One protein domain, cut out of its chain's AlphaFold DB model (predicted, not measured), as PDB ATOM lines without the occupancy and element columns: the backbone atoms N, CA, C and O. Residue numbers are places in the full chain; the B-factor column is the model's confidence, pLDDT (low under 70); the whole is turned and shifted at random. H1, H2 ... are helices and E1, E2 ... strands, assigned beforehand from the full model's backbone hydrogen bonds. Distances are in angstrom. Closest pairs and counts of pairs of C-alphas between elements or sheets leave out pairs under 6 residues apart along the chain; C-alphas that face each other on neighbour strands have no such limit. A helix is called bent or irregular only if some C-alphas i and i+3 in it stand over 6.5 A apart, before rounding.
ATOM      1  N   LEU A   5     -31.050 -32.665 -36.709       94.94
ATOM      2  CA  LEU A   5     -30.147 -31.722 -36.072       94.94
ATOM      3  C   LEU A   5     -28.720 -32.112 -36.450       94.94
ATOM      4  O   LEU A   5     -28.400 -33.301 -36.541       94.94
ATOM      5  N   VAL A   6     -27.848 -31.127 -36.629       94.06
ATOM      6  CA  VAL A   6     -26.416 -31.373 -36.828       94.06
ATOM      7  C   VAL A   6     -25.700 -31.009 -35.540       94.06
ATOM      8  O   VAL A   6     -25.683 -29.845 -35.153       94.06
ATOM      9  N   TRP A   7     -25.141 -32.002 -34.854       94.69
ATOM     10  CA  TRP A   7     -24.364 -31.812 -33.633       94.69
ATOM     11  C   TRP A   7     -22.883 -31.680 -33.964       94.69
ATOM     12  O   TRP A   7     -22.337 -32.562 -34.619       94.69
ATOM     13  N   SER A   8     -22.226 -30.633 -33.468       92.38
ATOM     14  CA  SER A   8     -20.774 -30.479 -33.489       92.38
ATOM     15  C   SER A   8     -20.173 -31.038 -32.199       92.38
ATOM     16  O   SER A   8     -20.411 -30.516 -31.108       92.38
ATOM     17  N   ASN A   9     -19.361 -32.091 -32.311       90.19
ATOM     18  CA  ASN A   9     -18.596 -32.631 -31.185       90.19
ATOM     19  C   ASN A   9     -17.486 -31.668 -30.732       90.19
ATOM     20  O   ASN A   9     -17.116 -31.697 -29.562       90.19
ATOM     21  N   GLU A  10     -16.977 -30.821 -31.633       89.25
ATOM     22  CA  GLU A  10     -15.960 -29.809 -31.323       89.25
ATOM     23  C   GLU A  10     -16.537 -28.681 -30.462       89.25
ATOM     24  O   GLU A  10     -16.008 -28.379 -29.394       89.25
ATOM     25  N   HIS A  11     -17.667 -28.107 -30.882       91.25
ATOM     26  CA  HIS A  11     -18.316 -27.007 -30.164       91.25
ATOM     27  C   HIS A  11     -19.263 -27.473 -29.052       91.25
ATOM     28  O   HIS A  11     -19.746 -26.648 -28.279       91.25
ATOM     29  N   ARG A  12     -19.538 -28.782 -28.965       93.12
ATOM     30  CA  ARG A  12     -20.539 -29.381 -28.065       93.12
ATOM     31  C   ARG A  12     -21.894 -28.672 -28.167       93.12
ATOM     32  O   ARG A  12     -22.527 -28.362 -27.158       93.12
ATOM     33  N   ALA A  13     -22.305 -28.397 -29.398       94.94
ATOM     34  CA  ALA A  13     -23.489 -27.618 -29.717       94.94
ATOM     35  C   ALA A  13     -24.078 -28.061 -31.060       94.94
ATOM     36  O   ALA A  13     -23.392 -28.646 -31.899       94.94
ATOM     37  N   TYR A  14     -25.353 -27.767 -31.278       94.88
ATOM     38  CA  TYR A  14     -26.021 -27.943 -32.557       94.88
ATOM     39  C   TYR A  14     -25.723 -26.776 -33.491       94.88
ATOM     40  O   TYR A  14     -25.572 -25.640 -33.045       94.88
ATOM     41  N   TRP A  15     -25.702 -27.031 -34.794       93.94
ATOM     42  CA  TRP A  15     -25.738 -25.970 -35.793       93.94
ATOM     43  C   TRP A  15     -27.035 -25.167 -35.663       93.94
ATOM     44  O   TRP A  15     -28.132 -25.733 -35.594       93.94
ATOM     45  N   GLY A  16     -26.904 -23.841 -35.645       93.56
ATOM     46  CA  GLY A  16     -28.041 -22.928 -35.706       93.56
ATOM     47  C   GLY A  16     -28.745 -22.997 -37.066       93.56
ATOM     48  O   GLY A  16     -28.262 -23.678 -37.970       93.56
ATOM     49  N   PRO A  17     -29.909 -22.354 -37.233       92.56
ATOM     50  CA  PRO A  17     -30.655 -22.342 -38.493       92.56
ATOM     51  C   PRO A  17     -29.857 -21.703 -39.644       92.56
ATOM     52  O   PRO A  17     -28.926 -20.931 -39.424       92.56
ATOM     53  N   ASN A  18     -30.234 -22.015 -40.889       87.06
ATOM     54  CA  ASN A  18     -29.592 -21.494 -42.110       87.06
ATOM     55  C   ASN A  18     -28.075 -21.741 -42.190       87.06
ATOM     56  O   ASN A  18     -27.345 -20.939 -42.770       87.06
ATOM     57  N   LYS A  19     -27.597 -22.852 -41.617       84.69
ATOM     58  CA  LYS A  19     -26.177 -23.222 -41.580       84.69
ATOM     59  C   LYS A  19     -25.306 -22.130 -40.923       84.69
ATOM     60  O   LYS A  19     -24.195 -21.872 -41.374       84.69
ATOM     61  N   SER A  20     -25.819 -21.456 -39.887       87.06
ATOM     62  CA  SER A  20     -25.132 -20.333 -39.238       87.06
ATOM     63  C   SER A  20     -25.175 -20.418 -37.715       87.06
ATOM     64  O   SER A  20     -26.232 -20.620 -37.116       87.06
ATOM     65  N   GLY A  21     -24.010 -20.220 -37.094       91.38
ATOM     66  CA  GLY A  21     -23.838 -20.222 -35.643       91.38
ATOM     67  C   GLY A  21     -24.005 -21.596 -34.990       91.38
ATOM     68  O   GLY A  21     -24.259 -22.610 -35.643       91.38
ATOM     69  N   TYR A  22     -23.870 -21.609 -33.665       94.06
ATOM     70  CA  TYR A  22     -24.043 -22.797 -32.836       94.06
ATOM     71  C   TYR A  22     -24.952 -22.494 -31.646       94.06
ATOM     72  O   TYR A  22     -24.933 -21.387 -31.111       94.06
ATOM     73  N   THR A  23     -25.723 -23.486 -31.215       95.31
ATOM     74  CA  THR A  23     -26.600 -23.400 -30.045       95.31
ATOM     75  C   THR A  23     -26.599 -24.713 -29.274       95.31
ATOM     76  O   THR A  23     -26.614 -25.792 -29.859       95.31
ATOM     77  N   THR A  24     -26.587 -24.652 -27.947       94.31
ATOM     78  CA  THR A  24     -26.778 -25.837 -27.093       94.31
ATOM     79  C   THR A  24     -28.255 -26.176 -26.901       94.31
ATOM     80  O   THR A  24     -28.584 -27.289 -26.492       94.31
ATOM     81  N   ASP A  25     -29.147 -25.243 -27.232       93.38
ATOM     82  CA  ASP A  25     -30.585 -25.437 -27.160       93.38
ATOM     83  C   ASP A  25     -31.114 -26.070 -28.450       93.38
ATOM     84  O   ASP A  25     -31.107 -25.466 -29.526       93.38
ATOM     85  N   TRP A  26     -31.605 -27.301 -28.322       92.50
ATOM     86  CA  TRP A  26     -32.148 -28.085 -29.425       92.50
ATOM     87  C   TRP A  26     -33.440 -27.493 -30.009       92.50
ATOM     88  O   TRP A  26     -33.752 -27.758 -31.173       92.50
ATOM     89  N   LEU A  27     -34.190 -26.688 -29.246       91.69
ATOM     90  CA  LEU A  27     -35.377 -25.989 -29.753       91.69
ATOM     91  C   LEU A  27     -34.987 -24.920 -30.774       91.69
ATOM     92  O   LEU A  27     -35.657 -24.760 -31.787       91.69
ATOM     93  N   ASN A  28     -33.858 -24.255 -30.534       93.25
ATOM     94  CA  ASN A  28     -33.309 -23.212 -31.396       93.25
ATOM     95  C   ASN A  28     -32.350 -23.750 -32.474       93.25
ATOM     96  O   ASN A  28     -31.852 -22.988 -33.303       93.25
ATOM     97  N   ALA A  29     -32.062 -25.052 -32.466       94.69
ATOM     98  CA  ALA A  29     -31.197 -25.686 -33.451       94.69
ATOM     99  C   ALA A  29     -31.839 -25.721 -34.846       94.69
ATOM    100  O   ALA A  29     -33.047 -25.928 -34.998       94.69
ATOM    101  N   GLY A  30     -31.010 -25.596 -35.881       94.19
ATOM    102  CA  GLY A  30     -31.458 -25.730 -37.261       94.19
ATOM    103  C   GLY A  30     -32.050 -27.115 -37.539       94.19
ATOM    104  O   GLY A  30     -31.561 -28.129 -37.035       94.19
ATOM    105  N   ARG A  31     -33.107 -27.152 -38.354       94.19
ATOM    106  CA  ARG A  31     -33.708 -28.385 -38.871       94.19
ATOM    107  C   ARG A  31     -33.294 -28.569 -40.318       94.19
ATOM    108  O   ARG A  31     -33.544 -27.703 -41.150       94.19
ATOM    109  N   TYR A  32     -32.685 -29.709 -40.606       93.25
ATOM    110  CA  TYR A  32     -32.110 -29.995 -41.910       93.25
ATOM    111  C   TYR A  32     -32.707 -31.266 -42.497       93.25
ATOM    112  O   TYR A  32     -32.887 -32.261 -41.792       93.25
ATOM    113  N   GLY A  33     -32.990 -31.260 -43.800       92.75
ATOM    114  CA  GLY A  33     -33.201 -32.506 -44.529       92.75
ATOM    115  C   GLY A  33     -31.905 -33.319 -44.578       92.75
ATOM    116  O   GLY A  33     -30.823 -32.788 -44.348       92.75
ATOM    117  N   ALA A  34     -31.985 -34.611 -44.908       89.06
ATOM    118  CA  ALA A  34     -30.796 -35.471 -44.938       89.06
ATOM    119  C   ALA A  34     -29.675 -34.925 -45.846       89.06
ATOM    120  O   ALA A  34     -28.504 -34.972 -45.477       89.06
ATOM    121  N   LYS A  35     -30.044 -34.368 -47.007       87.88
ATOM    122  CA  LYS A  35     -29.103 -33.747 -47.946       87.88
ATOM    123  C   LYS A  35     -28.506 -32.450 -47.389       87.88
ATOM    124  O   LYS A  35     -27.293 -32.300 -47.385       87.88
ATOM    125  N   ASP A  36     -29.338 -31.556 -46.861       86.56
ATOM    126  CA  ASP A  36     -28.860 -30.281 -46.308       86.56
ATOM    127  C   ASP A  36     -27.975 -30.487 -45.080       86.56
ATOM    128  O   ASP A  36     -27.012 -29.749 -44.880       86.56
ATOM    129  N   ALA A  37     -28.293 -31.502 -44.273       84.62
ATOM    130  CA  ALA A  37     -27.469 -31.922 -43.157       84.62
ATOM    131  C   ALA A  37     -26.109 -32.399 -43.671       84.62
ATOM    132  O   ALA A  37     -25.099 -31.926 -43.164       84.62
ATOM    133  N   ALA A  38     -26.084 -33.244 -44.713       82.75
ATOM    134  CA  ALA A  38     -24.854 -33.708 -45.360       82.75
ATOM    135  C   ALA A  38     -23.923 -32.573 -45.795       82.75
ATOM    136  O   ALA A  38     -22.712 -32.657 -45.595       82.75
ATOM    137  N   ASP A  39     -24.493 -31.486 -46.307       79.69
ATOM    138  CA  ASP A  39     -23.724 -30.307 -46.692       79.69
ATOM    139  C   ASP A  39     -23.112 -29.560 -45.490       79.69
ATOM    140  O   ASP A  39     -22.107 -28.870 -45.654       79.69
ATOM    141  N   CYS A  40     -23.696 -29.665 -44.288       71.12
ATOM    142  CA  CYS A  40     -23.201 -28.964 -43.094       71.12
ATOM    143  C   CYS A  40     -21.868 -29.531 -42.591       71.12
ATOM    144  O   CYS A  40     -21.078 -28.785 -42.027       71.12
ATOM    145  N   PHE A  41     -21.595 -30.817 -42.835       72.25
ATOM    146  CA  PHE A  41     -20.362 -31.490 -42.407       72.25
ATOM    147  C   PHE A  41     -19.403 -31.805 -43.555       72.25
ATOM    148  O   PHE A  41     -18.631 -32.769 -43.516       72.25
ATOM    149  N   GLY A  42     -19.440 -30.958 -44.588       53.81
ATOM    150  CA  GLY A  42     -18.592 -31.034 -45.769       53.81
ATOM    151  C   GLY A  42     -17.106 -31.192 -45.434       53.81
ATOM    152  O   GLY A  42     -16.450 -30.251 -44.998       53.81
ATOM    153  N   ALA A  43     -16.592 -32.402 -45.676       47.97
ATOM    154  CA  ALA A  43     -15.196 -32.771 -45.941       47.97
ATOM    155  C   ALA A  43     -14.088 -32.244 -45.001       47.97
ATOM    156  O   ALA A  43     -12.910 -32.341 -45.352       47.97
ATOM    157  N   ARG A  44     -14.394 -31.710 -43.813       55.34
ATOM    158  CA  ARG A  44     -13.339 -31.277 -42.891       55.34
ATOM    159  C   ARG A  44     -12.571 -32.481 -42.370       55.34
ATOM    160  O   ARG A  44     -13.136 -33.543 -42.112       55.34
ATOM    161  N   SER A  45     -11.261 -32.281 -42.261       61.66
ATOM    162  CA  SER A  45     -10.224 -33.219 -41.843       61.66
ATOM    163  C   SER A  45     -10.574 -33.906 -40.528       61.66
ATOM    164  O   SER A  45     -10.106 -33.529 -39.456       61.66
ATOM    165  N   TRP A  46     -11.411 -34.940 -40.596       72.75
ATOM    166  CA  TRP A  46     -11.674 -35.765 -39.441       72.75
ATOM    167  C   TRP A  46     -10.376 -36.509 -39.138       72.75
ATOM    168  O   TRP A  46      -9.981 -37.432 -39.856       72.75
ATOM    169  N   GLU A  47      -9.689 -36.106 -38.079       76.06
ATOM    170  CA  GLU A  47      -8.451 -36.755 -37.669       76.06
ATOM    171  C   GLU A  47      -8.700 -38.223 -37.286       76.06
ATOM    172  O   GLU A  47      -9.715 -38.548 -36.653       76.06
ATOM    173  N   PRO A  48      -7.788 -39.142 -37.642       71.56
ATOM    174  CA  PRO A  48      -7.870 -40.519 -37.182       71.56
ATOM    175  C   PRO A  48      -7.966 -40.585 -35.651       71.56
ATOM    176  O   PRO A  48      -7.201 -39.937 -34.946       71.56
ATOM    177  N   ARG A  49      -8.874 -41.426 -35.137       74.69
ATOM    178  CA  ARG A  49      -9.109 -41.693 -33.698       74.69
ATOM    179  C   ARG A  49      -9.795 -40.581 -32.890       74.69
ATOM    180  O   ARG A  49     -10.203 -40.874 -31.770       74.69
ATOM    181  N   LYS A  50      -9.999 -39.378 -33.432       79.75
ATOM    182  CA  LYS A  50     -10.890 -38.380 -32.815       79.75
ATOM    183  C   LYS A  50     -12.363 -38.706 -33.116       79.75
ATOM    184  O   LYS A  50     -12.624 -39.466 -34.055       79.75
ATOM    185  N   PRO A  51     -13.339 -38.204 -32.340       79.44
ATOM    186  CA  PRO A  51     -14.735 -38.236 -32.767       79.44
ATOM    187  C   PRO A  51     -14.907 -37.431 -34.068       79.44
ATOM    188  O   PRO A  51     -14.118 -36.516 -34.319       79.44
ATOM    189  N   PRO A  52     -15.892 -37.774 -34.915       84.94
ATOM    190  CA  PRO A  52     -16.236 -36.950 -36.069       84.94
ATOM    191  C   PRO A  52     -16.550 -35.520 -35.610       84.94
ATOM    192  O   PRO A  52     -17.185 -35.368 -34.563       84.94
ATOM    193  N   PRO A  53     -16.126 -34.486 -36.357       86.94
ATOM    194  CA  PRO A  53     -16.380 -33.101 -35.970       86.94
ATOM    195  C   PRO A  53     -17.878 -32.839 -35.833       86.94
ATOM    196  O   PRO A  53     -18.298 -32.196 -34.877       86.94
ATOM    197  N   GLU A  54     -18.686 -33.435 -36.712       90.00
ATOM    198  CA  GLU A  54     -20.133 -33.275 -36.746       90.00
ATOM    199  C   GLU A  54     -20.856 -34.603 -36.989       90.00
ATOM    200  O   GLU A  54     -20.335 -35.499 -37.658       90.00
ATOM    201  N   VAL A  55     -22.069 -34.734 -36.446       91.00
ATOM    202  CA  VAL A  55     -22.945 -35.896 -36.642       91.00
ATOM    203  C   VAL A  55     -24.398 -35.484 -36.834       91.00
ATOM    204  O   VAL A  55     -24.891 -34.550 -36.202       91.00
ATOM    205  N   MET A  56     -25.106 -36.235 -37.678       93.06
ATOM    206  CA  MET A  56     -26.555 -36.123 -37.818       93.06
ATOM    207  C   MET A  56     -27.260 -36.793 -36.646       93.06
ATOM    208  O   MET A  56     -26.982 -37.944 -36.305       93.06
ATOM    209  N   VAL A  57     -28.233 -36.091 -36.084       93.38
ATOM    210  CA  VAL A  57     -29.094 -36.570 -35.006       93.38
ATOM    211  C   VAL A  57     -30.535 -36.397 -35.453       93.38
ATOM    212  O   VAL A  57     -30.917 -35.317 -35.890       93.38
ATOM    213  N   LEU A  58     -31.349 -37.447 -35.369       93.81
ATOM    214  CA  LEU A  58     -32.763 -37.345 -35.729       93.81
ATOM    215  C   LEU A  58     -33.468 -36.363 -34.787       93.81
ATOM    216  O   LEU A  58     -33.392 -36.524 -33.560       93.81
ATOM    217  N   ALA A  59     -34.141 -35.364 -35.355       93.62
ATOM    218  CA  ALA A  59     -34.855 -34.367 -34.576       93.62
ATOM    219  C   ALA A  59     -36.059 -35.021 -33.864       93.62
ATOM    220  O   ALA A  59     -36.688 -35.911 -34.440       93.62
ATOM    221  N   PRO A  60     -36.394 -34.644 -32.617       91.12
ATOM    222  CA  PRO A  60     -37.533 -35.233 -31.907       91.12
ATOM    223  C   PRO A  60     -38.849 -35.015 -32.659       91.12
ATOM    224  O   PRO A  60     -39.656 -35.927 -32.801       91.12
ATOM    225  N   ASP A  61     -39.005 -33.817 -33.211       89.56
ATOM    226  CA  ASP A  61     -40.145 -33.363 -34.004       89.56
ATOM    227  C   ASP A  61     -40.232 -34.009 -35.397       89.56
ATOM    228  O   ASP A  61     -41.212 -33.824 -36.113       89.56
ATOM    229  N   SER A  62     -39.230 -34.806 -35.786       88.38
ATOM    230  CA  SER A  62     -39.246 -35.526 -37.060       88.38
ATOM    231  C   SER A  62     -40.265 -36.667 -37.095       88.38
ATOM    232  O   SER A  62     -40.706 -37.043 -38.181       88.38
ATOM    233  N   GLU A  63     -40.552 -37.282 -35.948       80.06
ATOM    234  CA  GLU A  63     -41.400 -38.481 -35.847       80.06
ATOM    235  C   GLU A  63     -42.718 -38.191 -35.126       80.06
ATOM    236  O   GLU A  63     -43.686 -38.930 -35.286       80.06
ATOM    237  N   GLN A  64     -42.762 -37.109 -34.349       83.50
ATOM    238  CA  GLN A  64     -43.881 -36.789 -33.479       83.50
ATOM    239  C   GLN A  64     -44.189 -35.293 -33.551       83.50
ATOM    240  O   GLN A  64     -43.304 -34.455 -33.406       83.50
ATOM    241  N   SER A  65     -45.459 -34.951 -33.770       82.50
ATOM    242  CA  SER A  65     -45.908 -33.555 -33.887       82.50
ATOM    243  C   SER A  65     -46.361 -32.937 -32.559       82.50
ATOM    244  O   SER A  65     -46.652 -31.745 -32.511       82.50
ATOM    245  N   SER A  66     -46.446 -33.722 -31.484       87.56
ATOM    246  CA  SER A  66     -46.876 -33.269 -30.159       87.56
ATOM    247  C   SER A  66     -46.152 -34.030 -29.052       87.56
ATOM    248  O   SER A  66     -45.805 -35.193 -29.215       87.56
ATOM    249  N   PHE A  67     -45.941 -33.370 -27.915       90.06
ATOM    250  CA  PHE A  67     -45.278 -33.954 -26.752       90.06
ATOM    251  C   PHE A  67     -46.069 -33.636 -25.487       90.06
ATOM    252  O   PHE A  67     -46.609 -32.540 -25.325       90.06
ATOM    253  N   THR A  68     -46.086 -34.576 -24.554       95.00
ATOM    254  CA  THR A  68     -46.464 -34.333 -23.165       95.00
ATOM    255  C   THR A  68     -45.361 -33.558 -22.438       95.00
ATOM    256  O   THR A  68     -44.191 -33.564 -22.825       95.00
ATOM    257  N   ILE A  69     -45.706 -32.924 -21.314       93.75
ATOM    258  CA  ILE A  69     -44.725 -32.222 -20.466       93.75
ATOM    259  C   ILE A  69     -43.626 -33.179 -19.973       93.75
ATOM    260  O   ILE A  69     -42.462 -32.792 -19.883       93.75
ATOM    261  N   ALA A  70     -43.986 -34.424 -19.651       94.06
ATOM    262  CA  ALA A  70     -43.030 -35.432 -19.201       94.06
ATOM    263  C   ALA A  70     -42.024 -35.788 -20.306       94.06
ATOM    264  O   ALA A  70     -40.822 -35.830 -20.046       94.06
ATOM    265  N   GLU A  71     -42.497 -35.964 -21.540       92.00
ATOM    266  CA  GLU A  71     -41.633 -36.219 -22.695       92.00
ATOM    267  C   GLU A  71     -40.706 -35.034 -22.963       92.00
ATOM    268  O   GLU A  71     -39.498 -35.235 -23.064       92.00
ATOM    269  N   LEU A  72     -41.224 -33.798 -22.968       90.25
ATOM    270  CA  LEU A  72     -40.405 -32.591 -23.149       90.25
ATOM    271  C   LEU A  72     -39.271 -32.494 -22.119       90.25
ATOM    272  O   LEU A  72     -38.150 -32.130 -22.470       90.25
ATOM    273  N   ARG A  73     -39.537 -32.860 -20.860       93.00
ATOM    274  CA  ARG A  73     -38.516 -32.895 -19.799       93.00
ATOM    275  C   ARG A  73     -37.462 -33.978 -20.027       93.00
ATOM    276  O   ARG A  73     -36.317 -33.792 -19.627       93.00
ATOM    277  N   ALA A  74     -37.827 -35.090 -20.661       93.62
ATOM    278  CA  ALA A  74     -36.914 -36.190 -20.960       93.62
ATOM    279  C   ALA A  74     -36.102 -35.978 -22.252       93.62
ATOM    280  O   ALA A  74     -35.046 -36.596 -22.417       93.62
ATOM    281  N   LEU A  75     -36.557 -35.107 -23.163       92.06
ATOM    282  CA  LEU A  75     -35.938 -34.908 -24.477       92.06
ATOM    283  C   LEU A  75     -34.436 -34.583 -24.445       92.06
ATOM    284  O   LEU A  75     -33.723 -35.173 -25.257       92.06
ATOM    285  N   PRO A  76     -33.906 -33.732 -23.543       92.38
ATOM    286  CA  PRO A  76     -32.467 -33.477 -23.491       92.38
ATOM    287  C   PRO A  76     -31.636 -34.755 -23.299       92.38
ATOM    288  O   PRO A  76     -30.669 -34.979 -24.024       92.38
ATOM    289  N   MET A  77     -32.066 -35.639 -22.395       94.19
ATOM    290  CA  MET A  77     -31.397 -36.916 -22.132       94.19
ATOM    291  C   MET A  77     -31.503 -37.869 -23.332       94.19
ATOM    292  O   MET A  77     -30.541 -38.547 -23.695       94.19
ATOM    293  N   VAL A  78     -32.668 -37.905 -23.987       93.69
ATOM    294  CA  VAL A  78     -32.873 -38.707 -25.203       93.69
ATOM    295  C   VAL A  78     -31.969 -38.220 -26.337       93.69
ATOM    296  O   VAL A  78     -31.354 -39.032 -27.029       93.69
ATOM    297  N   LEU A  79     -31.864 -36.906 -26.530       94.12
ATOM    298  CA  LEU A  79     -31.008 -36.302 -27.547       94.12
ATOM    299  C   LEU A  79     -29.529 -36.582 -27.287       94.12
ATOM    300  O   LEU A  79     -28.821 -36.963 -28.216       94.12
ATOM    301  N   GLU A  80     -29.077 -36.489 -26.038       94.50
ATOM    302  CA  GLU A  80     -27.711 -36.860 -25.663       94.50
ATOM    303  C   GLU A  80     -27.413 -38.328 -26.002       94.50
ATOM    304  O   GLU A  80     -26.405 -38.637 -26.644       94.50
ATOM    305  N   ALA A  81     -28.334 -39.242 -25.680       94.88
ATOM    306  CA  ALA A  81     -28.194 -40.647 -26.049       94.88
ATOM    307  C   ALA A  81     -28.128 -40.846 -27.577       94.88
ATOM    308  O   ALA A  81     -27.326 -41.649 -28.070       94.88
ATOM    309  N   ARG A  82     -28.929 -40.092 -28.346       95.25
ATOM    310  CA  ARG A  82     -28.892 -40.109 -29.819       95.25
ATOM    311  C   ARG A  82     -27.560 -39.577 -30.358       95.25
ATOM    312  O   ARG A  82     -27.001 -40.212 -31.252       95.25
ATOM    313  N   ILE A  83     -27.019 -38.493 -29.796       94.69
ATOM    314  CA  ILE A  83     -25.696 -37.942 -30.144       94.69
ATOM    315  C   ILE A  83     -24.612 -38.997 -29.924       94.69
ATOM    316  O   ILE A  83     -23.847 -39.305 -30.838       94.69
ATOM    317  N   VAL A  84     -24.572 -39.612 -28.738       93.81
ATOM    318  CA  VAL A  84     -23.575 -40.641 -28.408       93.81
ATOM    319  C   VAL A  84     -23.666 -41.818 -29.379       93.81
ATOM    320  O   VAL A  84     -22.642 -42.311 -29.861       93.81
ATOM    321  N   LYS A  85     -24.887 -42.266 -29.696       94.69
ATOM    322  CA  LYS A  85     -25.122 -43.346 -30.657       94.69
ATOM    323  C   LYS A  85     -24.640 -42.970 -32.062       94.69
ATOM    324  O   LYS A  85     -23.930 -43.767 -32.674       94.69
ATOM    325  N   ALA A  86     -24.979 -41.776 -32.550       91.69
ATOM    326  CA  ALA A  86     -24.587 -41.291 -33.872       91.69
ATOM    327  C   ALA A  86     -23.060 -41.158 -34.003       91.69
ATOM    328  O   ALA A  86     -22.470 -41.676 -34.951       91.69
ATOM    329  N   THR A  87     -22.402 -40.575 -32.999       90.38
ATOM    330  CA  THR A  87     -20.938 -40.461 -32.928       90.38
ATOM    331  C   THR A  87     -20.263 -41.830 -32.961       90.38
ATOM    332  O   THR A  87     -19.345 -42.048 -33.756       90.38
ATOM    333  N   LYS A  88     -20.742 -42.798 -32.170       91.12
ATOM    334  CA  LYS A  88     -20.202 -44.169 -32.186       91.12
ATOM    335  C   LYS A  88     -20.401 -44.858 -33.537       91.12
ATOM    336  O   LYS A  88     -19.472 -45.505 -34.020       91.12
ATOM    337  N   ALA A  89     -21.577 -44.713 -34.147       89.44
ATOM    338  CA  ALA A  89     -21.881 -45.302 -35.450       89.44
ATOM    339  C   ALA A  89     -20.965 -44.744 -36.549       89.44
ATOM    340  O   ALA A  89     -20.358 -45.517 -37.288       89.44
ATOM    341  N   ALA A  90     -20.775 -43.422 -36.590       87.50
ATOM    342  CA  ALA A  90     -19.860 -42.782 -37.530       87.50
ATOM    343  C   ALA A  90     -18.417 -43.293 -37.358       87.50
ATOM    344  O   ALA A  90     -17.760 -43.662 -38.333       87.50
ATOM    345  N   MET A  91     -17.925 -43.390 -36.114       86.75
ATOM    346  CA  MET A  91     -16.599 -43.952 -35.811       86.75
ATOM    347  C   MET A  91     -16.447 -45.405 -36.275       86.75
ATOM    348  O   MET A  91     -15.393 -45.769 -36.804       86.75
ATOM    349  N   ALA A  92     -17.469 -46.237 -36.069       88.19
ATOM    350  CA  ALA A  92     -17.462 -47.632 -36.494       88.19
ATOM    351  C   ALA A  92     -17.418 -47.757 -38.023       88.19
ATOM    352  O   ALA A  92     -16.598 -48.512 -38.548       88.19
ATOM    353  N   GLU A  93     -18.224 -46.964 -38.731       87.25
ATOM    354  CA  GLU A  93     -18.261 -46.977 -40.195       87.25
ATOM    355  C   GLU A  93     -16.910 -46.579 -40.793       87.25
ATOM    356  O   GLU A  93     -16.372 -47.263 -41.664       87.25
ATOM    357  N   ARG A  94     -16.260 -45.551 -40.238       83.75
ATOM    358  CA  ARG A  94     -14.915 -45.175 -40.686       83.75
ATOM    359  C   ARG A  94     -13.890 -46.290 -40.500       83.75
ATOM    360  O   ARG A  94     -13.046 -46.499 -41.371       83.75
ATOM    361  N   ARG A  95     -13.938 -47.010 -39.374       85.50
ATOM    362  CA  ARG A  95     -13.042 -48.158 -39.140       85.50
ATOM    363  C   ARG A  95     -13.265 -49.246 -40.186       85.50
ATOM    364  O   ARG A  95     -12.287 -49.807 -40.674       85.50
ATOM    365  N   ARG A  96     -14.523 -49.505 -40.557       87.00
ATOM    366  CA  ARG A  96     -14.887 -50.467 -41.602       87.00
ATOM    367  C   ARG A  96     -14.326 -50.063 -42.966       87.00
ATOM    368  O   ARG A  96     -13.690 -50.887 -43.620       87.00
ATOM    369  N   ILE A  97     -14.499 -48.801 -43.361       86.38
ATOM    370  CA  ILE A  97     -13.968 -48.267 -44.626       86.38
ATOM    371  C   ILE A  97     -12.437 -48.371 -44.659       86.38
ATOM    372  O   ILE A  97     -11.876 -48.891 -45.620       86.38
ATOM    373  N   ALA A  98     -11.756 -47.958 -43.586       84.06
ATOM    374  CA  ALA A  98     -10.297 -48.031 -43.503       84.06
ATOM    375  C   ALA A  98      -9.770 -49.478 -43.553       84.06
ATOM    376  O   ALA A  98      -8.736 -49.740 -44.168       84.06
ATOM    377  N   ALA A  99     -10.472 -50.429 -42.926       85.00
ATOM    378  CA  ALA A  99     -10.123 -51.848 -42.994       85.00
ATOM    379  C   ALA A  99     -10.255 -52.395 -44.424       85.00
ATOM    380  O   ALA A  99      -9.363 -53.103 -44.889       85.00
ATOM    381  N   LYS A 100     -11.323 -52.014 -45.137       89.19
ATOM    382  CA  LYS A 100     -11.541 -52.397 -46.536       89.19
ATOM    383  C   LYS A 100     -10.438 -51.853 -47.452       89.19
ATOM    384  O   LYS A 100      -9.845 -52.625 -48.195       89.19
ATOM    385  N   GLN A 101     -10.092 -50.571 -47.318       85.31
ATOM    386  CA  GLN A 101      -9.016 -49.940 -48.098       85.31
ATOM    387  C   GLN A 101      -7.650 -50.608 -47.872       85.31
ATOM    388  O   GLN A 101      -6.894 -50.803 -48.817       85.31
ATOM    389  N   ARG A 102      -7.328 -51.005 -46.632       84.44
ATOM    390  CA  ARG A 102      -6.079 -51.732 -46.329       84.44
ATOM    391  C   ARG A 102      -6.035 -53.121 -46.962       84.44
ATOM    392  O   ARG A 102      -4.979 -53.527 -47.439       84.44
ATOM    393  N   ALA A 103      -7.158 -53.838 -46.948       86.12
ATOM    394  CA  ALA A 103      -7.270 -55.156 -47.565       86.12
ATOM    395  C   ALA A 103      -7.136 -55.086 -49.096       86.12
ATOM    396  O   ALA A 103      -6.506 -55.953 -49.690       86.12
ATOM    397  N   GLU A 104      -7.686 -54.041 -49.719       85.75
ATOM    398  CA  GLU A 104      -7.549 -53.783 -51.158       85.75
ATOM    399  C   GLU A 104      -6.122 -53.365 -51.542       85.75
ATOM    400  O   GLU A 104      -5.627 -53.818 -52.563       85.75
ATOM    401  N   ALA A 105      -5.432 -52.576 -50.711       77.69
ATOM    402  CA  ALA A 105      -4.048 -52.150 -50.960       77.69
ATOM    403  C   ALA A 105      -2.987 -53.244 -50.721       77.69
ATOM    404  O   ALA A 105      -1.820 -53.041 -51.041       77.69
ATOM    405  N   SER A 106      -3.373 -54.372 -50.113       74.75
ATOM    406  CA  SER A 106      -2.488 -55.520 -49.841       74.75
ATOM    407  C   SER A 106      -2.677 -56.671 -50.847       74.75
ATOM    408  O   SER A 106      -2.133 -57.754 -50.632       74.75
TER     409      SER A 106
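This is residues 5 to 106 of the 107 residues of an uncharacterized protein of Nonomuraea terrae (UniProt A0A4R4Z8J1). A small sheet of three strands has the long helix H2 crossing one face and running far beyond it, so that residues 96 to 106 stick out; the short helix H1 covers part of the opposite face. The 102 printed residues hold E1, E2, H1, E3 and H2 in that order, a mixed class, with the antiparallel sheet ordered E2, E1, E3. The whole is only just loose, close to compact, with a radius of gyration of the C-alphas of 15.4 A; it spans 56 by 26 by 22 A.

E1, residues 5 to 8, and E2, residues 13 to 15, form a hairpin, with N 8 and O 13 2.8 A apart. H1, residues 34 to 40, is on the sheet at a height of 9.4 A; its closest C-alphas to E1 are those of Ala 37 and Val 6, 6.4 A apart. E3, residues 54 to 58, is antiparallel to E1, with N 5 and O 57 2.8 A apart. E2, H1 and E3 make a split strand-helix-strand unit, with E1 between its two strands, and a right-handed crossover. H2, residues 69 to 105, is on the opposite face at a height of 5.1 A, slantwise to E3 at 51 degrees on the local plane; the C-alphas of Ile 83 and Val 57 come closest, at 6.1 A. H1 and H2 are apart. Every O i to N i+4 pair is within hydrogen-bond range in H1, and 31 of 33 are in H2.

E1 begins at C-alpha 5 (-30.147, -31.722, -36.072) and is 9.8 A long; E2 is 6.7 A, H1 10.2 A and E3 13.3 A. H2, 54.6 A long, ends at C-alpha 105 (-4.048, -52.150, -50.960). It is irregular, with C-alphas 73 and 76 7.1 A apart, and has a kink of 38 degrees near residue 77.

The C-alphas of Ile 69 and Ser 106 are the two farthest apart, at 56.5 A. The printed part has no cut. The links E2 to H1 and H1 to E3 are long. Residues 42 to 45 have pLDDT under 70.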